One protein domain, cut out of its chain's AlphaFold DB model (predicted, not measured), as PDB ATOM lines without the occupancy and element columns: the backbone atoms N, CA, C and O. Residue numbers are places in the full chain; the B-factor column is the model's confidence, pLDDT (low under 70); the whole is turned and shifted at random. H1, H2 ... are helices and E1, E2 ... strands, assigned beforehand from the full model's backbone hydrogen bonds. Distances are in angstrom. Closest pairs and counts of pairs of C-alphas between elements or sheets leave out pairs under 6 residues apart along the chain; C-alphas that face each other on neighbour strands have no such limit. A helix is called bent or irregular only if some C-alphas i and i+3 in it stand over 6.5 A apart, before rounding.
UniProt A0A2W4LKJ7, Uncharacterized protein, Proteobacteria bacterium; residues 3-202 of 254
ATOM      1  N   GLU A   3     138.546 122.730 181.495       76.19
ATOM      2  CA  GLU A   3     138.895 123.865 182.367       76.19
ATOM      3  C   GLU A   3     138.983 125.195 181.605       76.19
ATOM      4  O   GLU A   3     138.801 126.258 182.184       76.19
ATOM      5  N   GLU A   4     139.197 125.133 180.289       78.00
ATOM      6  CA  GLU A   4     139.223 126.294 179.391       78.00
ATOM      7  C   GLU A   4     137.857 126.547 178.722       78.00
ATOM      8  O   GLU A   4     137.741 127.417 177.865       78.00
ATOM      9  N   GLY A   5     136.816 125.788 179.090       77.75
ATOM     10  CA  GLY A   5     135.454 125.951 178.570       77.75
ATOM     11  C   GLY A   5     135.180 125.292 177.212       77.75
ATOM     12  O   GLY A   5     134.104 125.495 176.650       77.75
ATOM     13  N   PHE A   6     136.107 124.489 176.680       84.69
ATOM     14  CA  PHE A   6     135.889 123.749 175.434       84.69
ATOM     15  C   PHE A   6     135.091 122.469 175.662       84.69
ATOM     16  O   PHE A   6     135.288 121.759 176.655       84.69
ATOM     17  N   ASP A   7     134.227 122.145 174.698       86.50
ATOM     18  CA  ASP A   7     133.518 120.874 174.710       86.50
ATOM     19  C   ASP A   7     134.432 119.725 174.273       86.50
ATOM     20  O   ASP A   7     135.332 119.902 173.449       86.50
ATOM     21  N   ILE A   8     134.188 118.539 174.826       92.31
ATOM     22  CA  ILE A   8     134.893 117.316 174.442       92.31
ATOM     23  C   ILE A   8     133.845 116.303 174.001       92.31
ATOM     24  O   ILE A   8     132.956 115.934 174.768       92.31
ATOM     25  N   GLY A   9     133.964 115.858 172.755       93.19
ATOM     26  CA  GLY A   9     133.053 114.903 172.135       93.19
ATOM     27  C   GLY A   9     133.770 113.742 171.477       93.19
ATOM     28  O   GLY A   9     134.979 113.559 171.625       93.19
ATOM     29  N   VAL A  10     133.001 112.969 170.718       94.81
ATOM     30  CA  VAL A  10     133.513 111.838 169.943       94.81
ATOM     31  C   VAL A  10     133.660 112.224 168.474       94.81
ATOM     32  O   VAL A  10     132.736 112.766 167.872       94.81
ATOM     33  N   HIS A  11     134.818 111.886 167.899       95.06
ATOM     34  CA  HIS A  11     135.140 112.043 166.478       95.06
ATOM     35  C   HIS A  11     135.495 110.691 165.831       95.06
ATOM     36  O   HIS A  11     136.511 110.543 165.158       95.06
ATOM     37  N   GLY A  12     134.666 109.675 166.082       92.69
ATOM     38  CA  GLY A  12     134.870 108.303 165.609       92.69
ATOM     39  C   GLY A  12     135.951 107.512 166.363       92.69
ATOM     40  O   GLY A  12     136.775 108.063 167.087       92.69
ATOM     41  N   TRP A  13     135.917 106.186 166.199       95.56
ATOM     42  CA  TRP A  13     136.933 105.258 166.718       95.56
ATOM     43  C   TRP A  13     138.106 105.117 165.738       95.56
ATOM     44  O   TRP A  13     139.250 105.400 166.078       95.56
ATOM     45  N   ASP A  14     137.799 104.723 164.500       95.50
ATOM     46  CA  ASP A  14     138.717 104.710 163.362       95.50
ATOM     47  C   ASP A  14     138.230 105.739 162.337       95.50
ATOM     48  O   ASP A  14     137.311 105.478 161.558       95.50
ATOM     49  N   VAL A  15     138.842 106.924 162.345       94.12
ATOM     50  CA  VAL A  15     138.512 108.039 161.441       94.12
ATOM     51  C   VAL A  15     138.597 107.623 159.970       94.12
ATOM     52  O   VAL A  15     137.725 107.972 159.168       94.12
ATOM     53  N   ALA A  16     139.626 106.858 159.601       94.44
ATOM     54  CA  ALA A  16     139.858 106.467 158.217       94.44
ATOM     55  C   ALA A  16     138.857 105.388 157.776       94.44
ATOM     56  O   ALA A  16     138.285 105.482 156.686       94.44
ATOM     57  N   GLY A  17     138.615 104.390 158.629       96.69
ATOM     58  CA  GLY A  17     137.580 103.377 158.423       96.69
ATOM     59  C   GLY A  17     136.186 103.989 158.330       96.69
ATOM     60  O   GLY A  17     135.447 103.686 157.392       96.69
ATOM     61  N   TRP A  18     135.862 104.927 159.223       97.31
ATOM     62  CA  TRP A  18     134.611 105.680 159.185       97.31
ATOM     63  C   TRP A  18     134.421 106.402 157.858       97.31
ATOM     64  O   TRP A  18     133.413 106.192 157.180       97.31
ATOM     65  N   CYS A  19     135.419 107.175 157.426       95.31
ATOM     66  CA  CYS A  19     135.314 107.936 156.185       95.31
ATOM     67  C   CYS A  19     135.047 107.044 154.959       95.31
ATOM     68  O   CYS A  19     134.257 107.417 154.083       95.31
ATOM     69  N   ARG A  20     135.676 105.861 154.911       95.06
ATOM     70  CA  ARG A  20     135.524 104.897 153.811       95.06
ATOM     71  C   ARG A  20     134.170 104.193 153.815       95.06
ATOM     72  O   ARG A  20     133.569 104.054 152.754       95.06
ATOM     73  N   HIS A  21     133.700 103.741 154.976       96.31
ATOM     74  CA  HIS A  21     132.625 102.745 155.038       96.31
ATOM     75  C   HIS A  21     131.282 103.293 155.527       96.31
ATOM     76  O   HIS A  21     130.251 102.758 155.127       96.31
ATOM     77  N   ALA A  22     131.261 104.369 156.323       96.12
ATOM     78  CA  ALA A  22     130.068 104.765 157.075       96.12
ATOM     79  C   ALA A  22     128.813 104.949 156.207       96.12
ATOM     80  O   ALA A  22     127.772 104.408 156.555       96.12
ATOM     81  N   ALA A  23     128.892 105.626 155.056       91.88
ATOM     82  CA  ALA A  23     127.695 105.916 154.252       91.88
ATOM     83  C   ALA A  23     126.952 104.666 153.745       91.88
ATOM     84  O   ALA A  23     125.738 104.702 153.580       91.88
ATOM     85  N   GLY A  24     127.670 103.563 153.507       93.50
ATOM     86  CA  GLY A  24     127.082 102.297 153.055       93.50
ATOM     87  C   GLY A  24     126.925 101.255 154.161       93.50
ATOM     88  O   GLY A  24     126.483 100.144 153.882       93.50
ATOM     89  N   ALA A  25     127.330 101.576 155.389       97.06
ATOM     90  CA  ALA A  25     127.355 100.618 156.480       97.06
ATOM     91  C   ALA A  25     125.954 100.331 157.035       97.06
ATOM     92  O   ALA A  25     125.086 101.207 157.105       97.06
ATOM     93  N   ASP A  26     125.759  99.094 157.480       98.00
ATOM     94  CA  ASP A  26     124.545  98.669 158.160       98.00
ATOM     95  C   ASP A  26     124.534  99.072 159.646       98.00
ATOM     96  O   ASP A  26     125.431  99.748 160.166       98.00
ATOM     97  N   MET A  27     123.471  98.670 160.343       97.19
ATOM     98  CA  MET A  27     123.305  98.955 161.764       97.19
ATOM     99  C   MET A  27     124.387  98.311 162.629       97.19
ATOM    100  O   MET A  27     124.801  98.931 163.604       97.19
ATOM    101  N   GLU A  28     124.793  97.082 162.317       98.19
ATOM    102  CA  GLU A  28     125.699  96.299 163.156       98.19
ATOM    103  C   GLU A  28     127.088  96.927 163.151       98.19
ATOM    104  O   GLU A  28     127.619  97.269 164.211       98.19
ATOM    105  N   TRP A  29     127.625  97.195 161.959       98.19
ATOM    106  CA  TRP A  29     128.916  97.854 161.821       98.19
ATOM    107  C   TRP A  29     128.901  99.249 162.447       98.19
ATOM    108  O   TRP A  29     129.808  99.610 163.201       98.19
ATOM    109  N   THR A  30     127.843 100.027 162.185       98.00
ATOM    110  CA  THR A  30     127.727 101.392 162.716       98.00
ATOM    111  C   THR A  30     127.685 101.376 164.242       98.00
ATOM    112  O   THR A  30     128.437 102.105 164.886       98.00
ATOM    113  N   ALA A  31     126.861 100.511 164.840       97.31
ATOM    114  CA  ALA A  31     126.764 100.388 166.290       97.31
ATOM    115  C   ALA A  31     128.081  99.914 166.921       97.31
ATOM    116  O   ALA A  31     128.443 100.414 167.985       97.31
ATOM    117  N   ALA A  32     128.822  99.015 166.267       97.81
ATOM    118  CA  ALA A  32     130.124  98.564 166.750       97.81
ATOM    119  C   ALA A  32     131.143  99.715 166.823       97.81
ATOM    120  O   ALA A  32     131.801  99.885 167.848       97.81
ATOM    121  N   GLN A  33     131.237 100.551 165.780       97.81
ATOM    122  CA  GLN A  33     132.129 101.721 165.788       97.81
ATOM    123  C   GLN A  33     131.749 102.732 166.874       97.81
ATOM    124  O   GLN A  33     132.620 103.257 167.568       97.81
ATOM    125  N   TRP A  34     130.448 102.978 167.047       95.12
ATOM    126  CA  TRP A  34     129.945 103.845 168.109       95.12
ATOM    127  C   TRP A  34     130.267 103.278 169.489       95.12
ATOM    128  O   TRP A  34     130.765 104.007 170.336       95.12
ATOM    129  N   HIS A  35     130.057 101.980 169.714       95.19
ATOM    130  CA  HIS A  35     130.352 101.351 170.999       95.19
ATOM    131  C   HIS A  35     131.837 101.451 171.365       95.19
ATOM    132  O   HIS A  35     132.158 101.788 172.501       95.19
ATOM    133  N   LEU A  36     132.736 101.235 170.400       97.06
ATOM    134  CA  LEU A  36     134.177 101.400 170.608       97.06
ATOM    135  C   LEU A  36     134.535 102.846 170.976       97.06
ATOM    136  O   LEU A  36     135.239 103.080 171.957       97.06
ATOM    137  N   ALA A  37     134.020 103.819 170.220       96.25
ATOM    138  CA  ALA A  37     134.333 105.226 170.445       96.25
ATOM    139  C   ALA A  37     133.748 105.749 171.771       96.25
ATOM    140  O   ALA A  37     134.452 106.401 172.543       96.25
ATOM    141  N   TRP A  38     132.486 105.423 172.071       94.19
ATOM    142  CA  TRP A  38     131.815 105.808 173.317       94.19
ATOM    143  C   TRP A  38     132.403 105.108 174.531       94.19
ATOM    144  O   TRP A  38     132.612 105.760 175.548       94.19
ATOM    145  N   GLY A  39     132.673 103.804 174.430       94.81
ATOM    146  CA  GLY A  39     133.307 103.044 175.503       94.81
ATOM    147  C   GLY A  39     134.651 103.664 175.859       94.81
ATOM    148  O   GLY A  39     134.877 104.027 177.009       94.81
ATOM    149  N   ARG A  40     135.486 103.938 174.847       96.56
ATOM    150  CA  ARG A  40     136.779 104.583 175.075       96.56
ATOM    151  C   ARG A  40     136.649 105.986 175.665       96.56
ATOM    152  O   ARG A  40     137.444 106.349 176.526       96.56
ATOM    153  N   PHE A  41     135.677 106.774 175.211       95.88
ATOM    154  CA  PHE A  41     135.409 108.090 175.788       95.88
ATOM    155  C   PHE A  41     135.024 107.976 177.268       95.88
ATOM    156  O   PHE A  41     135.601 108.667 178.106       95.88
ATOM    157  N   SER A  42     134.095 107.075 177.594       94.62
ATOM    158  CA  SER A  42     133.634 106.852 178.964       94.62
ATOM    159  C   SER A  42     134.759 106.370 179.875       94.62
ATOM    160  O   SER A  42     134.857 106.841 181.003       94.62
ATOM    161  N   ASP A  43     135.638 105.493 179.389       96.50
ATOM    162  CA  ASP A  43     136.803 105.026 180.146       96.50
ATOM    163  C   ASP A  43     137.783 106.166 180.465       96.50
ATOM    164  O   ASP A  43     138.400 106.180 181.528       96.50
ATOM    165  N   LEU A  44     137.946 107.123 179.543       95.12
ATOM    166  CA  LEU A  44     138.884 108.240 179.689       95.12
ATOM    167  C   LEU A  44     138.331 109.383 180.547       95.12
ATOM    168  O   LEU A  44     139.092 110.014 181.278       95.12
ATOM    169  N   PHE A  45     137.034 109.675 180.435       92.94
ATOM    170  CA  PHE A  45     136.424 110.857 181.050       92.94
ATOM    171  C   PHE A  45     135.466 110.541 182.203       92.94
ATOM    172  O   PHE A  45     135.032 111.466 182.884       92.94
ATOM    173  N   GLY A  46     135.134 109.269 182.439       93.88
ATOM    174  CA  GLY A  46     134.215 108.848 183.501       93.88
ATOM    175  C   GLY A  46     132.747 109.218 183.256       93.88
ATOM    176  O   GLY A  46     131.928 109.102 184.164       93.88
ATOM    177  N   GLU A  47     132.401 109.665 182.049       92.38
ATOM    178  CA  GLU A  47     131.047 110.056 181.660       92.38
ATOM    179  C   GLU A  47     130.787 109.785 180.175       92.38
ATOM    180  O   GLU A  47     131.710 109.589 179.384       92.38
ATOM    181  N   MET A  48     129.516 109.819 179.778       91.69
ATOM    182  CA  MET A  48     129.121 109.667 178.378       91.69
ATOM    183  C   MET A  48     129.337 110.976 177.604       91.69
ATOM    184  O   MET A  48     129.064 112.050 178.143       91.69
ATOM    185  N   PRO A  49     129.766 110.921 176.331       92.69
ATOM    186  CA  PRO A  49     129.924 112.124 175.522       92.69
ATOM    187  C   PRO A  49     128.565 112.776 175.239       92.69
ATOM    188  O   PRO A  49     127.532 112.108 175.160       92.69
ATOM    189  N   HIS A  50     128.575 114.096 175.061       92.62
ATOM    190  CA  HIS A  50     127.367 114.896 174.813       92.62
ATOM    191  C   HIS A  50     127.288 115.490 173.410       92.62
ATOM    192  O   HIS A  50     126.216 115.951 173.014       92.62
ATOM    193  N   VAL A  51     128.398 115.449 172.673       95.88
ATOM    194  CA  VAL A  51     128.523 115.962 171.313       95.88
ATOM    195  C   VAL A  51     129.266 114.966 170.430       95.88
ATOM    196  O   VAL A  51     130.206 114.295 170.871       95.88
ATOM    197  N   HIS A  52     128.831 114.884 169.179       96.94
ATOM    198  CA  HIS A  52     129.478 114.119 168.124       96.94
ATOM    199  C   HIS A  52     129.867 115.047 166.969       96.94
ATOM    200  O   HIS A  52     129.205 116.052 166.702       96.94
ATOM    201  N   GLY A  53     130.995 114.734 166.342       96.88
ATOM    202  CA  GLY A  53     131.399 115.305 165.066       96.88
ATOM    203  C   GLY A  53     131.837 114.166 164.162       96.88
ATOM    204  O   GLY A  53     132.824 113.501 164.455       96.88
ATOM    205  N   ALA A  54     131.138 113.923 163.068       96.81
ATOM    206  CA  ALA A  54     131.363 112.771 162.221       96.81
ATOM    207  C   ALA A  54     132.640 112.956 161.393       96.81
ATOM    208  O   ALA A  54     132.777 113.970 160.693       96.81
ATOM    209  N   PRO A  55     133.566 111.982 161.388       96.06
ATOM    210  CA  PRO A  55     134.724 112.027 160.509       96.06
ATOM    211  C   PRO A  55     134.328 112.231 159.047       96.06
ATOM    212  O   PRO A  55     133.532 111.483 158.473       96.06
ATOM    213  N   GLY A  56     134.863 113.299 158.455       95.44
ATOM    214  CA  GLY A  56     134.562 113.701 157.085       95.44
ATOM    215  C   GLY A  56     133.095 114.053 156.819       95.44
ATOM    216  O   GLY A  56     132.716 114.057 155.648       95.44
ATOM    217  N   TRP A  57     132.300 114.328 157.862       97.56
ATOM    218  CA  TRP A  57     130.844 114.509 157.798       97.56
ATOM    219  C   TRP A  57     130.137 113.318 157.128       97.56
ATOM    220  O   TRP A  57     129.145 113.469 156.417       97.56
ATOM    221  N   ARG A  58     130.692 112.110 157.282       97.44
ATOM    222  CA  ARG A  58     130.134 110.882 156.706       97.44
ATOM    223  C   ARG A  58     129.123 110.309 157.681       97.44
ATOM    224  O   ARG A  58     129.491 109.962 158.797       97.44
ATOM    225  N   MET A  59     127.875 110.190 157.251       97.38
ATOM    226  CA  MET A  59     126.776 109.712 158.085       97.38
ATOM    227  C   MET A  59     125.967 108.645 157.362       97.38
ATOM    228  O   MET A  59     126.112 108.439 156.161       97.38
ATOM    229  N   ASN A  60     125.119 107.953 158.114       96.69
ATOM    230  CA  ASN A  60     124.114 107.042 157.587       96.69
ATOM    231  C   ASN A  60     122.878 107.069 158.500       96.69
ATOM    232  O   ASN A  60     122.919 107.593 159.617       96.69
ATOM    233  N   ARG A  61     121.779 106.453 158.053       95.88
ATOM    234  CA  ARG A  61     120.520 106.390 158.818       95.88
ATOM    235  C   ARG A  61     120.670 105.819 160.235       95.88
ATOM    236  O   ARG A  61     119.877 106.126 161.120       95.88
ATOM    237  N   HIS A  62     121.644 104.937 160.442       97.56
ATOM    238  CA  HIS A  62     121.878 104.277 161.720       97.56
ATOM    239  C   HIS A  62     122.618 105.195 162.691       97.56
ATOM    240  O   HIS A  62     122.219 105.262 163.849       97.56
ATOM    241  N   ALA A  63     123.617 105.939 162.213       97.00
ATOM    242  CA  ALA A  63     124.362 106.922 162.990       97.00
ATOM    243  C   ALA A  63     123.428 108.025 163.512       97.00
ATOM    244  O   ALA A  63     123.372 108.239 164.719       97.00
ATOM    245  N   TRP A  64     122.574 108.582 162.646       96.75
ATOM    246  CA  TRP A  64     121.558 109.565 163.041       96.75
ATOM    247  C   TRP A  64     120.657 109.082 164.188       96.75
ATOM    248  O   TRP A  64     120.381 109.794 165.149       96.75
ATOM    249  N   ARG A  65     120.193 107.830 164.109       96.25
ATOM    250  CA  ARG A  65     119.353 107.234 165.157       96.25
ATOM    251  C   ARG A  65     120.136 106.949 166.437       96.25
ATOM    252  O   ARG A  65     119.549 106.979 167.519       96.25
ATOM    253  N   LEU A  66     121.422 106.616 166.328       96.25
ATOM    254  CA  LEU A  66     122.286 106.364 167.480       96.25
ATOM    255  C   LEU A  66     122.545 107.643 168.276       96.25
ATOM    256  O   LEU A  66     122.465 107.568 169.498       96.25
ATOM    257  N   GLU A  67     122.729 108.795 167.625       96.44
ATOM    258  CA  GLU A  67     122.824 110.095 168.310       96.44
ATOM    259  C   GLU A  67     121.655 110.300 169.284       96.44
ATOM    260  O   GLU A  67     121.857 110.572 170.469       96.44
ATOM    261  N   GLN A  68     120.426 110.089 168.799       94.25
ATOM    262  CA  GLN A  68     119.217 110.228 169.608       94.25
ATOM    263  C   GLN A  68     119.128 109.163 170.706       94.25
ATOM    264  O   GLN A  68     118.795 109.476 171.847       94.25
ATOM    265  N   ARG A  69     119.411 107.895 170.382       93.88
ATOM    266  CA  ARG A  69     119.337 106.790 171.355       93.88
ATOM    267  C   ARG A  69     120.334 106.941 172.495       93.88
ATOM    268  O   ARG A  69     120.041 106.512 173.606       93.88
ATOM    269  N   LEU A  70     121.494 107.521 172.211       91.38
ATOM    270  CA  LEU A  70     122.564 107.738 173.180       91.38
ATOM    271  C   LEU A  70     122.441 109.084 173.902       91.38
ATOM    272  O   LEU A  70     123.267 109.383 174.759       91.38
ATOM    273  N   GLY A  71     121.400 109.867 173.599       92.00
ATOM    274  CA  GLY A  71     121.087 111.098 174.317       92.00
ATOM    275  C   GLY A  71     122.101 112.215 174.082       92.00
ATOM    276  O   GLY A  71     122.363 112.996 174.999       92.00
ATOM    277  N   LEU A  72     122.682 112.293 172.880       95.88
ATOM    278  CA  LEU A  72     123.495 113.448 172.509       95.88
ATOM    279  C   LEU A  72     122.666 114.728 172.586       95.88
ATOM    280  O   LEU A  72     121.486 114.750 172.236       95.88
ATOM    281  N   ARG A  73     123.298 115.805 173.053       96.06
ATOM    282  CA  ARG A  73     122.633 117.104 173.204       96.06
ATOM    283  C   ARG A  73     122.571 117.852 171.883       96.06
ATOM    284  O   ARG A  73     121.606 118.561 171.630       96.06
ATOM    285  N   TYR A  74     123.620 117.715 171.083       97.50
ATOM    286  CA  TYR A  74     123.765 118.313 169.765       97.50
ATOM    287  C   TYR A  74     124.922 117.627 169.024       97.50
ATOM    288  O   TYR A  74     125.717 116.914 169.642       97.50
ATOM    289  N   ALA A  75     125.042 117.845 167.716       98.00
ATOM    290  CA  ALA A  75     126.163 117.331 166.935       98.00
ATOM    291  C   ALA A  75     126.574 118.282 165.801       98.00
ATOM    292  O   ALA A  75     125.874 119.246 165.500       98.00
ATOM    293  N   SER A  76     127.732 118.031 165.194       97.94
ATOM    294  CA  SER A  76     128.292 118.813 164.084       97.94
ATOM    295  C   SER A  76     128.661 117.885 162.924       97.94
ATOM    296  O   SER A  76     129.798 117.868 162.445       97.94
ATOM    297  N   ASP A  77     127.684 117.103 162.468       98.06
ATOM    298  CA  ASP A  77     127.899 115.967 161.561       98.06
ATOM    299  C   ASP A  77     127.606 116.285 160.096       98.06
ATOM    300  O   ASP A  77     127.740 115.427 159.225       98.06
ATOM    301  N   THR A  78     127.256 117.541 159.805       98.25
ATOM    302  CA  THR A  78     126.929 118.009 158.456       98.25
ATOM    303  C   THR A  78     127.720 119.248 158.040       98.25
ATOM    304  O   THR A  78     128.152 120.054 158.867       98.25
ATOM    305  N   ARG A  79     127.857 119.432 156.723       98.06
ATOM    306  CA  ARG A  79     128.061 120.754 156.114       98.06
ATOM    307  C   ARG A  79     126.706 121.437 155.945       98.06
ATOM    308  O   ARG A  79     125.733 120.796 155.553       98.06
ATOM    309  N   GLY A  80     126.630 122.740 156.179       97.12
ATOM    310  CA  GLY A  80     125.360 123.457 156.114       97.12
ATOM    311  C   GLY A  80     125.518 124.965 156.178       97.12
ATOM    312  O   GLY A  80     126.561 125.509 155.832       97.12
ATOM    313  N   THR A  81     124.453 125.646 156.581       96.69
ATOM    314  CA  THR A  81     124.377 127.115 156.576       96.69
ATOM    315  C   THR A  81     123.941 127.695 157.915       96.69
ATOM    316  O   THR A  81     124.310 128.824 158.215       96.69
ATOM    317  N   HIS A  82     123.187 126.946 158.721       97.56
ATOM    318  CA  HIS A  82     122.705 127.377 160.034       97.56
ATOM    319  C   HIS A  82     122.287 126.166 160.884       97.56
ATOM    320  O   HIS A  82     121.988 125.120 160.308       97.56
ATOM    321  N   PRO A  83     122.219 126.289 162.223       98.19
ATOM    322  CA  PRO A  83     121.719 125.228 163.096       98.19
ATOM    323  C   PRO A  83     120.290 124.782 162.760       98.19
ATOM    324  O   PRO A  83     119.441 125.613 162.432       98.19
ATOM    325  N   PHE A  84     120.018 123.479 162.851       98.06
ATOM    326  CA  PHE A  84     118.738 122.894 162.438       98.06
ATOM    327  C   PHE A  84     118.437 121.553 163.126       98.06
ATOM    328  O   PHE A  84     119.318 120.926 163.712       98.06
ATOM    329  N   LEU A  85     117.188 121.093 163.023       97.81
ATOM    330  CA  LEU A  85     116.780 119.728 163.373       97.81
ATOM    331  C   LEU A  85     116.754 118.849 162.110       97.81
ATOM    332  O   LEU A  85     116.014 119.173 161.170       97.81
ATOM    333  N   PRO A  86     117.537 117.758 162.048       97.75
ATOM    334  CA  PRO A  86     117.625 116.948 160.843       97.75
ATOM    335  C   PRO A  86     116.368 116.107 160.597       97.75
ATOM    336  O   PRO A  86     115.755 115.555 161.510       97.75
ATOM    337  N   VAL A  87     115.996 115.987 159.325       97.94
ATOM    338  CA  VAL A  87     114.946 115.087 158.839       97.94
ATOM    339  C   VAL A  87     115.542 114.181 157.773       97.94
ATOM    340  O   VAL A  87     115.953 114.650 156.710       97.94
ATOM    341  N   TYR A  88     115.564 112.879 158.033       95.88
ATOM    342  CA  TYR A  88     116.070 111.875 157.098       95.88
ATOM    343  C   TYR A  88     114.903 111.007 156.622       95.88
ATOM    344  O   TYR A  88     114.248 110.361 157.430       95.88
ATOM    345  N   GLU A  89     114.598 111.024 155.321       92.62
ATOM    346  CA  GLU A  89     113.506 110.224 154.724       92.62
ATOM    347  C   GLU A  89     112.144 110.355 155.451       92.62
ATOM    348  O   GLU A  89     111.368 109.407 155.552       92.62
ATOM    349  N   GLY A  90     111.838 111.553 155.966       93.56
ATOM    350  CA  GLY A  90     110.597 111.846 156.697       93.56
ATOM    351  C   GLY A  90     110.633 111.509 158.192       93.56
ATOM    352  O   GLY A  90     109.706 111.874 158.915       93.56
ATOM    353  N   GLU A  91     111.699 110.877 158.682       95.12
ATOM    354  CA  GLU A  91     111.962 110.696 160.109       95.12
ATOM    355  C   GLU A  91     112.591 111.966 160.683       95.12
ATOM    356  O   GLU A  91     113.663 112.392 160.252       95.12
ATOM    357  N   LEU A  92     111.918 112.577 161.663       94.88
ATOM    358  CA  LEU A  92     112.501 113.656 162.452       94.88
ATOM    359  C   LEU A  92     113.495 113.064 163.451       94.88
ATOM    360  O   LEU A  92     113.128 112.229 164.278       94.88
ATOM    361  N   LEU A  93     114.729 113.543 163.384       94.81
ATOM    362  CA  LEU A  93     115.819 113.167 164.269       94.81
ATOM    363  C   LEU A  93     115.950 114.241 165.358       94.81
ATOM    364  O   LEU A  93     115.980 115.438 165.076       94.81
ATOM    365  N   GLY A  94     115.970 113.810 166.616       91.25
ATOM    366  CA  GLY A  94     115.817 114.683 167.780       91.25
ATOM    367  C   GLY A  94     117.079 115.408 168.243       91.25
ATOM    368  O   GLY A  94     116.990 116.173 169.197       91.25
ATOM    369  N   VAL A  95     118.232 115.174 167.608       97.38
ATOM    370  CA  VAL A  95     119.507 115.804 167.980       97.38
ATOM    371  C   VAL A  95     119.785 116.985 167.044       97.38
ATOM    372  O   VAL A  95     119.968 116.771 165.842       97.38
ATOM    373  N   PRO A  96     119.807 118.232 167.559       97.81
ATOM    374  CA  PRO A  96     120.156 119.410 166.775       97.81
ATOM    375  C   PRO A  96     121.534 119.296 166.130       97.81
ATOM    376  O   PRO A  96     122.507 118.906 166.776       97.81
ATOM    377  N   GLN A  97     121.618 119.712 164.872       98.50
ATOM    378  CA  GLN A  97     122.869 119.827 164.139       98.50
ATOM    379  C   GLN A  97     123.324 121.281 164.140       98.50
ATOM    380  O   GLN A  97     122.575 122.176 163.748       98.50
ATOM    381  N   LEU A  98     124.565 121.504 164.553       98.31
ATOM    382  CA  LEU A  98     125.325 122.733 164.377       98.31
ATOM    383  C   LEU A  98     126.287 122.464 163.212       98.31
ATOM    384  O   LEU A  98     127.425 122.062 163.452       98.31
ATOM    385  N   PRO A  99     125.825 122.577 161.953       98.25
ATOM    386  CA  PRO A  99     126.637 122.211 160.804       98.25
ATOM    387  C   PRO A  99     127.882 123.078 160.739       98.25
ATOM    388  O   PRO A  99     127.809 124.269 161.040       98.25
ATOM    389  N   THR A 100     128.979 122.549 160.202       98.25
ATOM    390  CA  THR A 100     130.056 123.421 159.735       98.25
ATOM    391  C   THR A 100     129.474 124.324 158.643       98.25
ATOM    392  O   THR A 100     128.947 123.826 157.642       98.25
ATOM    393  N   THR A 101     129.540 125.642 158.840       97.81
ATOM    394  CA  THR A 101     128.947 126.634 157.929       97.81
ATOM    395  C   THR A 101     130.003 127.299 157.060       97.81
ATOM    396  O   THR A 101     129.855 127.390 155.840       97.81
ATOM    397  N   LEU A 102     131.137 127.667 157.655       97.50
ATOM    398  CA  LEU A 102     132.275 128.233 156.942       97.50
ATOM    399  C   LEU A 102     133.073 127.132 156.239       97.50
ATOM    400  O   LEU A 102     133.185 126.035 156.788       97.50
ATOM    401  N   PRO A 103     133.613 127.379 155.035       95.88
ATOM    402  CA  PRO A 103     134.472 126.407 154.381       95.88
ATOM    403  C   PRO A 103     135.739 126.170 155.208       95.88
ATOM    404  O   PRO A 103     136.218 127.072 155.888       95.88
ATOM    405  N   THR A 104     136.303 124.971 155.149       94.44
ATOM    406  CA  THR A 104     137.592 124.683 155.798       94.44
ATOM    407  C   THR A 104     138.758 125.227 154.974       94.44
ATOM    408  O   THR A 104     138.644 125.415 153.759       94.44
ATOM    409  N   PHE A 105     139.933 125.403 155.584       93.25
ATOM    410  CA  PHE A 105     141.138 125.722 154.810       93.25
ATOM    411  C   PHE A 105     141.424 124.660 153.737       93.25
ATOM    412  O   PHE A 105     141.835 124.988 152.627       93.25
ATOM    413  N   ALA A 106     141.150 123.386 154.033       89.56
ATOM    414  CA  ALA A 106     141.298 122.286 153.085       89.56
ATOM    415  C   ALA A 106     140.427 122.447 151.829       89.56
ATOM    416  O   ALA A 106     140.882 122.138 150.730       89.56
ATOM    417  N   GLU A 107     139.188 122.906 152.001       93.62
ATOM    418  CA  GLU A 107     138.240 123.160 150.911       93.62
ATOM    419  C   GLU A 107     138.685 124.336 150.040       93.62
ATOM    420  O   GLU A 107     138.634 124.255 148.810       93.62
ATOM    421  N   LEU A 108     139.170 125.406 150.674       93.75
ATOM    422  CA  LEU A 108     139.628 126.612 149.987       93.75
ATOM    423  C   LEU A 108     140.935 126.378 149.224       93.75
ATOM    424  O   LEU A 108     141.058 126.780 148.072       93.75
ATOM    425  N   LEU A 109     141.893 125.672 149.825       90.81
ATOM    426  CA  LEU A 109     143.217 125.449 149.235       90.81
ATOM    427  C   LEU A 109     143.245 124.400 148.126       90.81
ATOM    428  O   LEU A 109     144.232 124.286 147.407       90.81
ATOM    429  N   ARG A 110     142.163 123.638 147.963       89.75
ATOM    430  CA  ARG A 110     141.992 122.733 146.823       89.75
ATOM    431  C   ARG A 110     141.449 123.434 145.576       89.75
ATOM    432  O   ARG A 110     141.332 122.790 144.537       89.75
ATOM    433  N   GLN A 111     141.123 124.725 145.654       85.69
ATOM    434  CA  GLN A 111     140.729 125.499 144.479       85.69
ATOM    435  C   GLN A 111     141.955 125.813 143.599       85.69
ATOM    436  O   GLN A 111     143.037 126.082 144.130       85.69
ATOM    437  N   PRO A 112     141.819 125.807 142.259       84.00
ATOM    438  CA  PRO A 112     142.927 126.120 141.361       84.00
ATOM    439  C   PRO A 112     143.553 127.489 141.661       84.00
ATOM    440  O   PRO A 112     142.868 128.507 141.652       84.00
ATOM    441  N   GLY A 113     144.865 127.508 141.912       84.69
ATOM    442  CA  GLY A 113     145.626 128.737 142.165       84.69
ATOM    443  C   GLY A 113     145.480 129.331 143.572       84.69
ATOM    444  O   GLY A 113     146.066 130.382 143.824       84.69
ATOM    445  N   ALA A 114     144.749 128.677 144.480       88.06
ATOM    446  CA  ALA A 114     144.532 129.178 145.833       88.06
ATOM    447  C   ALA A 114     145.825 129.231 146.657       88.06
ATOM    448  O   ALA A 114     146.598 128.269 146.698       88.06
ATOM    449  N   ARG A 115     146.026 130.343 147.370       89.69
ATOM    450  CA  ARG A 115     147.101 130.503 148.355       89.69
ATOM    451  C   ARG A 115     146.532 130.546 149.776       89.69
ATOM    452  O   ARG A 115     145.379 130.935 149.965       89.69
ATOM    453  N   PRO A 116     147.328 130.188 150.798       87.56
ATOM    454  CA  PRO A 116     146.897 130.281 152.197       87.56
ATOM    455  C   PRO A 116     146.386 131.667 152.609       87.56
ATOM    456  O   PRO A 116     145.376 131.763 153.303       87.56
ATOM    457  N   ASP A 117     147.019 132.738 152.126       90.00
ATOM    458  CA  ASP A 117     146.557 134.111 152.361       90.00
ATOM    459  C   ASP A 117     145.168 134.386 151.776       90.00
ATOM    460  O   ASP A 117     144.333 135.006 152.439       90.00
ATOM    461  N   ASP A 118     144.890 133.868 150.577       91.12
ATOM    462  CA  ASP A 118     143.583 134.012 149.931       91.12
ATOM    463  C   ASP A 118     142.497 133.295 150.744       91.12
ATOM    464  O   ASP A 118     141.376 133.787 150.867       91.12
ATOM    465  N   ALA A 119     142.835 132.150 151.349       93.69
ATOM    466  CA  ALA A 119     141.912 131.408 152.198       93.69
ATOM    467  C   ALA A 119     141.549 132.189 153.473       93.69
ATOM    468  O   ALA A 119     140.369 132.267 153.819       93.69
ATOM    469  N   VAL A 120     142.529 132.821 154.134       96.25
ATOM    470  CA  VAL A 120     142.269 133.703 155.290       96.25
ATOM    471  C   VAL A 120     141.386 134.876 154.871       96.25
ATOM    472  O   VAL A 120     140.343 135.100 155.484       96.25
ATOM    473  N   GLY A 121     141.755 135.587 153.801       95.94
ATOM    474  CA  GLY A 121     140.975 136.718 153.290       95.94
ATOM    475  C   GLY A 121     139.532 136.327 152.975       95.94
ATOM    476  O   GLY A 121     138.593 137.001 153.403       95.94
ATOM    477  N   ARG A 122     139.337 135.176 152.325       95.44
ATOM    478  CA  ARG A 122     138.008 134.664 151.995       95.44
ATOM    479  C   ARG A 122     137.166 134.352 153.232       95.44
ATOM    480  O   ARG A 122     135.975 134.656 153.244       95.44
ATOM    481  N   LEU A 123     137.750 133.760 154.270       97.06
ATOM    482  CA  LEU A 123     137.034 133.470 155.518       97.06
ATOM    483  C   LEU A 123     136.647 134.748 156.274       97.06
ATOM    484  O   LEU A 123     135.552 134.818 156.831       97.06
ATOM    485  N   LEU A 124     137.504 135.774 156.246       97.62
ATOM    486  CA  LEU A 124     137.208 137.093 156.818       97.62
ATOM    487  C   LEU A 124     136.111 137.845 156.053       97.62
ATOM    488  O   LEU A 124     135.388 138.644 156.645       97.62
ATOM    489  N   GLU A 125     135.956 137.608 154.751       96.62
ATOM    490  CA  GLU A 125     134.789 138.100 154.013       96.62
ATOM    491  C   GLU A 125     133.521 137.344 154.404       96.62
ATOM    492  O   GLU A 125     132.512 137.966 154.730       96.62
ATOM    493  N   LEU A 126     133.568 136.009 154.373       96.38
ATOM    494  CA  LEU A 126     132.396 135.160 154.587       96.38
ATOM    495  C   LEU A 126     131.765 135.372 155.961       96.38
ATOM    496  O   LEU A 126     130.540 135.422 156.057       96.38
ATOM    497  N   VAL A 127     132.581 135.574 157.000       95.88
ATOM    498  CA  VAL A 127     132.071 135.741 158.366       95.88
ATOM    499  C   VAL A 127     131.112 136.935 158.494       95.88
ATOM    500  O   VAL A 127     130.199 136.896 159.314       95.88
ATOM    501  N   ARG A 128     131.256 137.963 157.646       94.25
ATOM    502  CA  ARG A 128     130.418 139.177 157.661       94.25
ATOM    503  C   ARG A 128     128.984 138.932 157.203       94.25
ATOM    504  O   ARG A 128     128.118 139.754 157.477       94.25
ATOM    505  N   TYR A 129     128.748 137.829 156.495       91.56
ATOM    506  CA  TYR A 129     127.456 137.477 155.903       91.56
ATOM    507  C   TYR A 129     126.799 136.276 156.595       91.56
ATOM    508  O   TYR A 129     125.861 135.688 156.057       91.56
ATOM    509  N   GLY A 130     127.306 135.881 157.765       85.69
ATOM    510  CA  GLY A 130     126.754 134.766 158.525       85.69
ATOM    511  C   GLY A 130     125.348 135.024 159.058       85.69
ATOM    512  O   GLY A 130     124.941 136.177 159.220       85.69
ATOM    513  N   PRO A 131     124.600 133.956 159.377       89.81
ATOM    514  CA  PRO A 131     123.298 134.101 160.003       89.81
ATOM    515  C   PRO A 131     123.438 134.620 161.441       89.81
ATOM    516  O   PRO A 131     124.454 134.416 162.106       89.81
ATOM    517  N   ALA A 132     122.362 135.217 161.959       89.06
ATOM    518  CA  ALA A 132     122.289 135.657 163.356       89.06
ATOM    519  C   ALA A 132     122.427 134.500 164.367       89.06
ATOM    520  O   ALA A 132     122.715 134.733 165.534       89.06
ATOM    521  N   THR A 133     122.239 133.256 163.920       92.69
ATOM    522  CA  THR A 133     122.410 132.032 164.712       92.69
ATOM    523  C   THR A 133     123.868 131.594 164.863       92.69
ATOM    524  O   THR A 133     124.114 130.526 165.414       92.69
ATOM    525  N   GLY A 134     124.827 132.387 164.377       94.69
ATOM    526  CA  GLY A 134     126.255 132.102 164.470       94.69
ATOM    527  C   GLY A 134     126.789 131.236 163.329       94.69
ATOM    528  O   GLY A 134     126.062 130.761 162.457       94.69
ATOM    529  N   GLN A 135     128.108 131.062 163.312       97.06
ATOM    530  CA  GLN A 135     128.822 130.300 162.291       97.06
ATOM    531  C   GLN A 135     129.746 129.283 162.943       97.06
ATOM    532  O   GLN A 135     130.288 129.523 164.018       97.06
ATOM    533  N   VAL A 136     129.951 128.161 162.259       97.75
ATOM    534  CA  VAL A 136     130.819 127.078 162.714       97.75
ATOM    535  C   VAL A 136     131.934 126.887 161.700       97.75
ATOM    536  O   VAL A 136     131.684 126.683 160.508       97.75
ATOM    537  N   PHE A 137     133.165 126.919 162.195       97.25
ATOM    538  CA  PHE A 137     134.368 126.596 161.443       97.25
ATOM    539  C   PHE A 137     134.997 125.328 162.016       97.25
ATOM    540  O   PHE A 137     135.142 125.196 163.229       97.25
ATOM    541  N   SER A 138     135.366 124.392 161.143       95.12
ATOM    542  CA  SER A 138     135.998 123.131 161.532       95.12
ATOM    543  C   SER A 138     137.451 123.109 161.084       95.12
ATOM    544  O   SER A 138     137.768 123.484 159.956       95.12
ATOM    545  N   LEU A 139     138.317 122.631 161.971       93.25
ATOM    546  CA  LEU A 139     139.758 122.524 161.766       93.25
ATOM    547  C   LEU A 139     140.289 121.229 162.383       93.25
ATOM    548  O   LEU A 139     139.606 120.595 163.189       93.25
ATOM    549  N   SER A 140     141.511 120.857 162.019       90.00
ATOM    550  CA  SER A 140     142.239 119.721 162.575       90.00
ATOM    551  C   SER A 140     143.565 120.183 163.168       90.00
ATOM    552  O   SER A 140     144.338 120.909 162.543       90.00
ATOM    553  N   ALA A 141     143.884 119.700 164.368       87.62
ATOM    554  CA  ALA A 141     145.175 119.979 164.992       87.62
ATOM    555  C   ALA A 141     146.355 119.505 164.121       87.62
ATOM    556  O   ALA A 141     147.405 120.139 164.111       87.62
ATOM    557  N   GLU A 142     146.173 118.443 163.329       86.12
ATOM    558  CA  GLU A 142     147.228 117.879 162.476       86.12
ATOM    559  C   GLU A 142     147.626 118.800 161.303       86.12
ATOM    560  O   GLU A 142     148.684 118.618 160.702       86.12
ATOM    561  N   ARG A 143     146.787 119.788 160.957       83.00
ATOM    562  CA  ARG A 143     147.025 120.724 159.847       83.00
ATOM    563  C   ARG A 143     147.098 122.152 160.355       83.00
ATOM    564  O   ARG A 143     148.154 122.781 160.272       83.00
ATOM    565  N   GLU A 144     145.993 122.638 160.912       87.00
ATOM    566  CA  GLU A 144     145.854 123.991 161.446       87.00
ATOM    567  C   GLU A 144     146.652 124.217 162.733       87.00
ATOM    568  O   GLU A 144     147.024 125.350 163.010       87.00
ATOM    569  N   GLY A 145     146.992 123.157 163.471       80.81
ATOM    570  CA  GLY A 145     147.888 123.242 164.630       80.81
ATOM    571  C   GLY A 145     149.381 123.155 164.296       80.81
ATOM    572  O   GLY A 145     150.206 123.327 165.189       80.81
ATOM    573  N   LEU A 146     149.740 122.882 163.037       87.31
ATOM    574  CA  LEU A 146     151.125 122.702 162.595       87.31
ATOM    575  C   LEU A 146     151.478 123.706 161.493       87.31
ATOM    576  O   LEU A 146     151.660 124.893 161.754       87.31
ATOM    577  N   ALA A 147     151.562 123.248 160.241       86.69
ATOM    578  CA  ALA A 147     152.021 124.062 159.119       86.69
ATOM    579  C   ALA A 147     151.143 125.298 158.867       86.69
ATOM    580  O   ALA A 147     151.598 126.251 158.233       86.69
ATOM    581  N   TRP A 148     149.878 125.270 159.298       89.75
ATOM    582  CA  TRP A 148     148.914 126.338 159.030       89.75
ATOM    583  C   TRP A 148     148.624 127.222 160.250       89.75
ATOM    584  O   TRP A 148     147.792 128.123 160.152       89.75
ATOM    585  N   LEU A 149     149.349 127.027 161.356       93.25
ATOM    586  CA  LEU A 149     149.170 127.789 162.592       93.25
ATOM    587  C   LEU A 149     149.240 129.318 162.384       93.25
ATOM    588  O   LEU A 149     148.310 129.991 162.825       93.25
ATOM    589  N   PRO A 150     150.204 129.885 161.623       94.62
ATOM    590  CA  PRO A 150     150.255 131.339 161.415       94.62
ATOM    591  C   PRO A 150     149.021 131.906 160.693       94.62
ATOM    592  O   PRO A 150     148.642 133.063 160.882       94.62
ATOM    593  N   TYR A 151     148.377 131.103 159.840       94.88
ATOM    594  CA  TYR A 151     147.154 131.505 159.140       94.88
ATOM    595  C   TYR A 151     145.930 131.389 160.045       94.88
ATOM    596  O   TYR A 151     145.041 132.235 159.967       94.88
ATOM    597  N   LEU A 152     145.896 130.375 160.916       95.38
ATOM    598  CA  LEU A 152     144.870 130.255 161.945       95.38
ATOM    599  C   LEU A 152     144.936 131.444 162.913       95.38
ATOM    600  O   LEU A 152     143.910 132.067 163.150       95.38
ATOM    601  N   GLU A 153     146.116 131.812 163.413       95.94
ATOM    602  CA  GLU A 153     146.287 132.959 164.321       95.94
ATOM    603  C   GLU A 153     145.748 134.254 163.702       95.94
ATOM    604  O   GLU A 153     144.883 134.910 164.287       95.94
ATOM    605  N   ARG A 154     146.148 134.555 162.461       96.69
ATOM    606  CA  ARG A 154     145.644 135.717 161.707       96.69
ATOM    607  C   ARG A 154     144.139 135.674 161.480       96.69
ATOM    608  O   ARG A 154     143.485 136.715 161.490       96.69
ATOM    609  N   LEU A 155     143.578 134.488 161.250       96.75
ATOM    610  CA  LEU A 155     142.139 134.318 161.090       96.75
ATOM    611  C   LEU A 155     141.397 134.623 162.399       96.75
ATOM    612  O   LEU A 155     140.415 135.361 162.377       96.75
ATOM    613  N   LEU A 156     141.884 134.111 163.535       96.75
ATOM    614  CA  LEU A 156     141.295 134.359 164.856       96.75
ATOM    615  C   LEU A 156     141.391 135.841 165.251       96.75
ATOM    616  O   LEU A 156     140.421 136.409 165.756       96.75
ATOM    617  N   GLU A 157     142.535 136.482 165.003       97.94
ATOM    618  CA  GLU A 157     142.718 137.928 165.186       97.94
ATOM    619  C   GLU A 157     141.772 138.729 164.293       97.94
ATOM    620  O   GLU A 157     141.099 139.645 164.764       97.94
ATOM    621  N   GLY A 158     141.672 138.347 163.019       97.94
ATOM    622  CA  GLY A 158     140.773 138.982 162.069       97.94
ATOM    623  C   GLY A 158     139.314 138.871 162.500       97.94
ATOM    624  O   GLY A 158     138.623 139.882 162.535       97.94
ATOM    625  N   TRP A 159     138.841 137.693 162.914       97.69
ATOM    626  CA  TRP A 159     137.479 137.533 163.437       97.69
ATOM    627  C   TRP A 159     137.209 138.427 164.649       97.69
ATOM    628  O   TRP A 159     136.192 139.119 164.676       97.69
ATOM    629  N   ARG A 160     138.141 138.505 165.605       97.88
ATOM    630  CA  ARG A 160     138.014 139.415 166.758       97.88
ATOM    631  C   ARG A 160     137.967 140.882 166.331       97.88
ATOM    632  O   ARG A 160     137.134 141.634 166.828       97.88
ATOM    633  N   ALA A 161     138.806 141.288 165.377       97.88
ATOM    634  CA  ALA A 161     138.816 142.649 164.837       97.88
ATOM    635  C   ALA A 161     137.515 143.014 164.098       97.88
ATOM    636  O   ALA A 161     137.157 144.187 164.014       97.88
ATOM    637  N   LEU A 162     136.786 142.017 163.589       96.69
ATOM    638  CA  LEU A 162     135.456 142.176 162.996       96.69
ATOM    639  C   LEU A 162     134.317 142.167 164.024       96.69
ATOM    640  O   LEU A 162     133.155 142.259 163.633       96.69
ATOM    641  N   GLY A 163     134.637 142.084 165.317       95.69
ATOM    642  CA  GLY A 163     133.657 142.043 166.399       95.69
ATOM    643  C   GLY A 163     133.017 140.671 166.597       95.69
ATOM    644  O   GLY A 163     131.994 140.579 167.271       95.69
ATOM    645  N   CYS A 164     133.581 139.604 166.019       95.56
ATOM    646  CA  CYS A 164     133.102 138.252 166.274       95.56
ATOM    647  C   CYS A 164     133.522 137.791 167.671       95.56
ATOM    648  O   CYS A 164     134.690 137.893 168.056       95.56
ATOM    649  N   GLU A 165     132.576 137.201 168.395       95.00
ATOM    650  CA  GLU A 165     132.863 136.434 169.599       95.00
ATOM    651  C   GLU A 165     133.217 134.994 169.209       95.00
ATOM    652  O   GLU A 165     132.505 134.350 168.437       95.00
ATOM    653  N   LEU A 166     134.339 134.490 169.722       95.12
ATOM    654  CA  LEU A 166     134.772 133.114 169.492       95.12
ATOM    655  C   LEU A 166     134.310 132.254 170.662       95.12
ATOM    656  O   LEU A 166     134.806 132.413 171.775       95.12
ATOM    657  N   VAL A 167     133.378 131.344 170.395       94.50
ATOM    658  CA  VAL A 167     132.723 130.512 171.411       94.50
ATOM    659  C   VAL A 167     132.850 129.028 171.083       94.50
ATOM    660  O   VAL A 167     133.077 128.642 169.932       94.50
ATOM    661  N   SER A 168     132.691 128.172 172.091       94.44
ATOM    662  CA  SER A 168     132.581 126.728 171.878       94.44
ATOM    663  C   SER A 168     131.246 126.358 171.217       94.44
ATOM    664  O   SER A 168     130.262 127.095 171.303       94.44
ATOM    665  N   LEU A 169     131.173 125.167 170.609       94.75
ATOM    666  CA  LEU A 169     129.900 124.645 170.093       94.75
ATOM    667  C   LEU A 169     128.834 124.513 171.190       94.75
ATOM    668  O   LEU A 169     127.652 124.684 170.902       94.75
ATOM    669  N   ARG A 170     129.241 124.269 172.443       94.75
ATOM    670  CA  ARG A 170     128.331 124.232 173.590       94.75
ATOM    671  C   ARG A 170     127.638 125.566 173.783       94.75
ATOM    672  O   ARG A 170     126.417 125.618 173.796       94.75
ATOM    673  N   GLN A 171     128.436 126.623 173.899       94.94
ATOM    674  CA  GLN A 171     127.947 127.980 174.112       94.94
ATOM    675  C   GLN A 171     127.082 128.429 172.935       94.94
ATOM    676  O   GLN A 171     126.022 129.016 173.141       94.94
ATOM    677  N   LEU A 172     127.483 128.082 171.704       95.50
ATOM    678  CA  LEU A 172     126.651 128.312 170.530       95.50
ATOM    679  C   LEU A 172     125.301 127.600 170.680       95.50
ATOM    680  O   LEU A 172     124.269 128.248 170.562       95.50
ATOM    681  N   CYS A 173     125.293 126.307 171.007       95.62
ATOM    682  CA  CYS A 173     124.078 125.513 171.198       95.62
ATOM    683  C   CYS A 173     123.171 126.057 172.316       95.62
ATOM    684  O   CYS A 173     121.952 126.097 172.154       95.62
ATOM    685  N   GLU A 174     123.755 126.506 173.427       94.88
ATOM    686  CA  GLU A 174     123.052 127.099 174.571       94.88
ATOM    687  C   GLU A 174     122.451 128.475 174.248       94.88
ATOM    688  O   GLU A 174     121.440 128.850 174.838       94.88
ATOM    689  N   SER A 175     123.024 129.212 173.289       95.06
ATOM    690  CA  SER A 175     122.492 130.505 172.834       95.06
ATOM    691  C   SER A 175     121.257 130.389 171.927       95.06
ATOM    692  O   SER A 175     120.560 131.380 171.699       95.06
ATOM    693  N   LEU A 176     120.978 129.196 171.391       95.94
ATOM    694  CA  LEU A 176     119.897 128.978 170.432       95.94
ATOM    695  C   LEU A 176     118.550 128.764 171.129       95.94
ATOM    696  O   LEU A 176     118.451 128.131 172.177       95.94
ATOM    697  N   ASP A 177     117.475 129.199 170.475       94.44
ATOM    698  CA  ASP A 177     116.116 128.784 170.824       94.44
ATOM    699  C   ASP A 177     115.791 127.470 170.100       94.44
ATOM    700  O   ASP A 177     115.411 127.458 168.925       94.44
ATOM    701  N   HIS A 178     115.958 126.350 170.806       92.50
ATOM    702  CA  HIS A 178     115.786 125.001 170.253       92.50
ATOM    703  C   HIS A 178     114.380 124.767 169.686       92.50
ATOM    704  O   HIS A 178     114.221 124.022 168.719       92.50
ATOM    705  N   ALA A 179     113.360 125.438 170.231       91.94
ATOM    706  CA  ALA A 179     111.987 125.325 169.744       91.94
ATOM    707  C   ALA A 179     111.778 126.014 168.384       91.94
ATOM    708  O   ALA A 179     110.823 125.689 167.673       91.94
ATOM    709  N   LYS A 180     112.665 126.947 168.013       93.62
ATOM    710  CA  LYS A 180     112.635 127.683 166.741       93.62
ATOM    711  C   LYS A 180     113.573 127.118 165.681       93.62
ATOM    712  O   LYS A 180     113.612 127.663 164.577       93.62
ATOM    713  N   LEU A 181     114.318 126.052 165.980       95.75
ATOM    714  CA  LEU A 181     115.197 125.445 164.986       95.75
ATOM    715  C   LEU A 181     114.379 124.953 163.785       95.75
ATOM    716  O   LEU A 181     113.401 124.213 163.964       95.75
ATOM    717  N   PRO A 182     114.764 125.332 162.552       96.38
ATOM    718  CA  PRO A 182     114.096 124.831 161.369       96.38
ATOM    719  C   PRO A 182     114.340 123.330 161.258       96.38
ATOM    720  O   PRO A 182     115.398 122.811 161.616       96.38
ATOM    721  N   ARG A 183     113.343 122.617 160.741       97.88
ATOM    722  CA  ARG A 183     113.503 121.212 160.370       97.88
ATOM    723  C   ARG A 183     114.043 121.199 158.956       97.88
ATOM    724  O   ARG A 183     113.375 121.729 158.074       97.88
ATOM    725  N   CYS A 184     115.209 120.618 158.717       98.19
ATOM    726  CA  CYS A 184     115.788 120.559 157.376       98.19
ATOM    727  C   CYS A 184     116.000 119.114 156.960       98.19
ATOM    728  O   CYS A 184     116.383 118.273 157.772       98.19
ATOM    729  N   LEU A 185     115.769 118.839 155.678       98.19
ATOM    730  CA  LEU A 185     116.166 117.564 155.099       98.19
ATOM    731  C   LEU A 185     117.679 117.386 155.243       98.19
ATOM    732  O   LEU A 185     118.419 118.358 155.124       98.19
ATOM    733  N   VAL A 186     118.134 116.156 155.444       97.88
ATOM    734  CA  VAL A 186     119.551 115.794 155.318       97.88
ATOM    735  C   VAL A 186     119.732 114.757 154.222       97.88
ATOM    736  O   VAL A 186     118.858 113.922 153.988       97.88
ATOM    737  N   GLY A 187     120.870 114.822 153.540       95.56
ATOM    738  CA  GLY A 187     121.236 113.873 152.495       95.56
ATOM    739  C   GLY A 187     122.698 114.005 152.101       95.56
ATOM    740  O   GLY A 187     123.372 114.954 152.503       95.56
ATOM    741  N   ASP A 188     123.181 113.053 151.312       96.06
ATOM    742  CA  ASP A 188     124.560 113.056 150.839       96.06
ATOM    743  C   ASP A 188     124.745 114.013 149.656       96.06
ATOM    744  O   ASP A 188     123.945 114.051 148.720       96.06
ATOM    745  N   GLY A 189     125.847 114.756 149.669       95.88
ATOM    746  CA  GLY A 189     126.259 115.611 148.563       95.88
ATOM    747  C   GLY A 189     127.723 116.018 148.664       95.88
ATOM    748  O   GLY A 189     128.456 115.552 149.531       95.88
ATOM    749  N   THR A 190     128.177 116.879 147.762       95.38
ATOM    750  CA  THR A 190     129.561 117.365 147.732       95.38
ATOM    751  C   THR A 190     129.604 118.882 147.860       95.38
ATOM    752  O   THR A 190     128.644 119.585 147.550       95.38
ATOM    753  N   VAL A 191     130.745 119.391 148.324       93.81
ATOM    754  CA  VAL A 191     131.062 120.823 148.325       93.81
ATOM    755  C   VAL A 191     132.366 121.047 147.553       93.81
ATOM    756  O   VAL A 191     133.186 120.125 147.474       93.81
ATOM    757  N   PRO A 192     132.593 122.242 146.980       91.62
ATOM    758  CA  PRO A 192     133.846 122.546 146.298       91.62
ATOM    759  C   PRO A 192     135.070 122.247 147.178       91.62
ATOM    760  O   PRO A 192     135.101 122.595 148.355       91.62
ATOM    761  N   GLY A 193     136.079 121.590 146.604       88.38
ATOM    762  CA  GLY A 193     137.290 121.186 147.328       88.38
ATOM    763  C   GLY A 193     137.174 119.856 148.088       88.38
ATOM    764  O   GLY A 193     138.149 119.413 148.697       88.38
ATOM    765  N   ARG A 194     136.038 119.154 148.035       89.69
ATOM    766  CA  ARG A 194     135.882 117.813 148.625       89.69
ATOM    767  C   ARG A 194     135.517 116.797 147.549       89.69
ATOM    768  O   ARG A 194     134.601 117.012 146.768       89.69
ATOM    769  N   GLU A 195     136.241 115.683 147.535       85.38
ATOM    770  CA  GLU A 195     136.038 114.599 146.563       85.38
ATOM    771  C   GLU A 195     134.987 113.594 147.040       85.38
ATOM    772  O   GLU A 195     134.170 113.119 146.257       85.38
ATOM    773  N   ALA A 196     134.996 113.279 148.336       90.50
ATOM    774  CA  ALA A 196     134.050 112.345 148.926       90.50
ATOM    775  C   ALA A 196     132.721 113.047 149.262       90.50
ATOM    776  O   ALA A 196     132.756 114.147 149.829       90.50
ATOM    777  N   PRO A 197     131.565 112.410 148.987       94.75
ATOM    778  CA  PRO A 197     130.276 112.894 149.459       94.75
ATOM    779  C   PRO A 197     130.225 112.960 150.981       94.75
ATOM    780  O   PRO A 197     130.867 112.169 151.671       94.75
ATOM    781  N   MET A 198     129.415 113.858 151.507       96.81
ATOM    782  CA  MET A 198     129.197 114.047 152.929       96.81
ATOM    783  C   MET A 198     127.759 114.462 153.202       96.81
ATOM    784  O   MET A 198     127.053 114.890 152.289       96.81
ATOM    785  N   ALA A 199     127.346 114.371 154.458       97.94
ATOM    786  CA  ALA A 199     126.031 114.802 154.873       97.94
ATOM    787  C   ALA A 199     125.910 116.328 154.768       97.94
ATOM    788  O   ALA A 199     126.706 117.084 155.337       97.94
ATOM    789  N   LEU A 200     124.898 116.774 154.027       98.31
ATOM    790  CA  LEU A 200     124.576 118.176 153.814       98.31
ATOM    791  C   LEU A 200     123.231 118.522 154.456       98.31
ATOM    792  O   LEU A 200     122.268 117.752 154.384       98.31
ATOM    793  N   GLN A 201     123.152 119.729 155.010       98.25
ATOM    794  CA  GLN A 201     121.885 120.388 155.295       98.25
ATOM    795  C   GLN A 201     121.173 120.698 153.971       98.25
ATOM    796  O   GLN A 201     121.685 121.426 153.119       98.25
ATOM    797  N   GLY A 202     119.983 120.142 153.800       96.69
ATOM    798  CA  GLY A 202     119.102 120.376 152.667       96.69
ATOM    799  C   GLY A 202     118.076 121.477 152.930       96.69
ATOM    800  O   GLY A 202     118.138 122.227 153.904       96.69
TER     801      GLY A 202
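What this domain is: This is residues 3 to 202 of the 254 residues of an uncharacterized protein of Proteobacteria bacterium (UniProt A0A2W4LKJ7). Two groups of helices lie at the two ends of the longest axis, H1, H2 and H3 at one end and H4 to H7 at the other, with long loops running through the middle between them. A small sheet of three strands and the lone helix H8 lie at separate places between the two groups, and in the second group H5 and H7 are side by side. The printed part has 200 residues with eight named helices and three named strands, in the order H1 H2 H3 E1 H4 H5 H6 H7 H8 E2 E3; the sheet, in the order E1 E2 E3, is mixed. The class is mostly helix, with 81 residues in helices and 16 in strands, under half of the printed part in named elements. The whole is compact, with a radius of gyration of the C-alphas of 16.8 A, and rounded, with spans of 44 by 36 by 35 A.

Where its parts are: After residues 3 to 14, which hold no named element, H1 spans residues 15 to 24, beginning at C-alpha 15 at (138.512, 108.039, 161.441). H1 is irregular: C-alphas 20 and 23 are 7.9 A apart. H2, residues 27 to 45, is the longest helix at 26.2 A. H3, residues 61 to 69, measures 12.6 A, and strand E1, residues 85 to 88, 10.1 A. H4 is residues 105 to 109. H5, residues 116 to 129, is 21.1 A long and begins at C-alpha 116 at (146.897, 130.281, 152.197). H6 is residues 141 to 144, H7, residues 149 to 161, measures 18.3 A, and H8 is residues 169 to 175. E2, residues 183 to 189, measures 18.3 A, and E3, residues 198 to 202, 11.9 A, ending at C-alpha 202 at (119.102, 120.376, 152.667).

How they stand to each other: In the sheet, E2 is the inner strand and pairs in a staggered way, with E1 over residues 183 to 185 and with E3 over residues 186 to 189. E1 and E2 are parallel at 54 degrees, with N 87 and O 184 2.8 A apart, within hydrogen-bond range. E2 and E3 form an antiparallel hairpin at 144 degrees, with N 202 and O 185 2.7 A apart and N 198 and O 189 2.8 A apart. E1, H4 to H8 and E2 make a strand-helix-strand unit, two parallel neighbour strands with helices between them along the chain. H3 only grazes the sheet, with residues 61 to 65. H2 touches H3 with residues 27 to 31 alone, at a steep tilt of 40 degrees, the same way; the closest C-alphas, of Met 27 and His 62, are 5.5 A apart. H1 is near H3, and close to H2 but not clearly touching it, with the C-alphas of Ala 22 and Thr 30 7.0 A apart. H5 touches H7 at a shallow tilt of 27 degrees, the same way, closest at the C-alphas of Val 120 and Leu 155, 5.8 A. H4 touches H5, closest at the C-alphas of Leu 108 and Ala 119, 5.8 A. H6 and H7 only just touch, only at the corner, with 3 pairs of C-alphas within 8 A, the closest those of Glu 144 and Leu 152, 6.4 A. H8 touches no helix and is not on the sheet. Every O i to N i+4 pair is within hydrogen-bond range in H2, H4, H7 and H8, against 4 of 6 in H1, 4 of 5 in H3 and 8 of 10 in H5; H6 is too short for such a pair.

The domain as a whole: The two C-alphas farthest apart, of Glu 28 and Ala 161, are 48.2 A apart. The printed part has no cut. The links H2 to H3, H3 to E1, E1 to H4 and H5 to H6 are long. Residues 51 to 52 pair with residues 74 to 75, parallel. The mean pLDDT of the printed part is 94.3, and no printed residue is under 70.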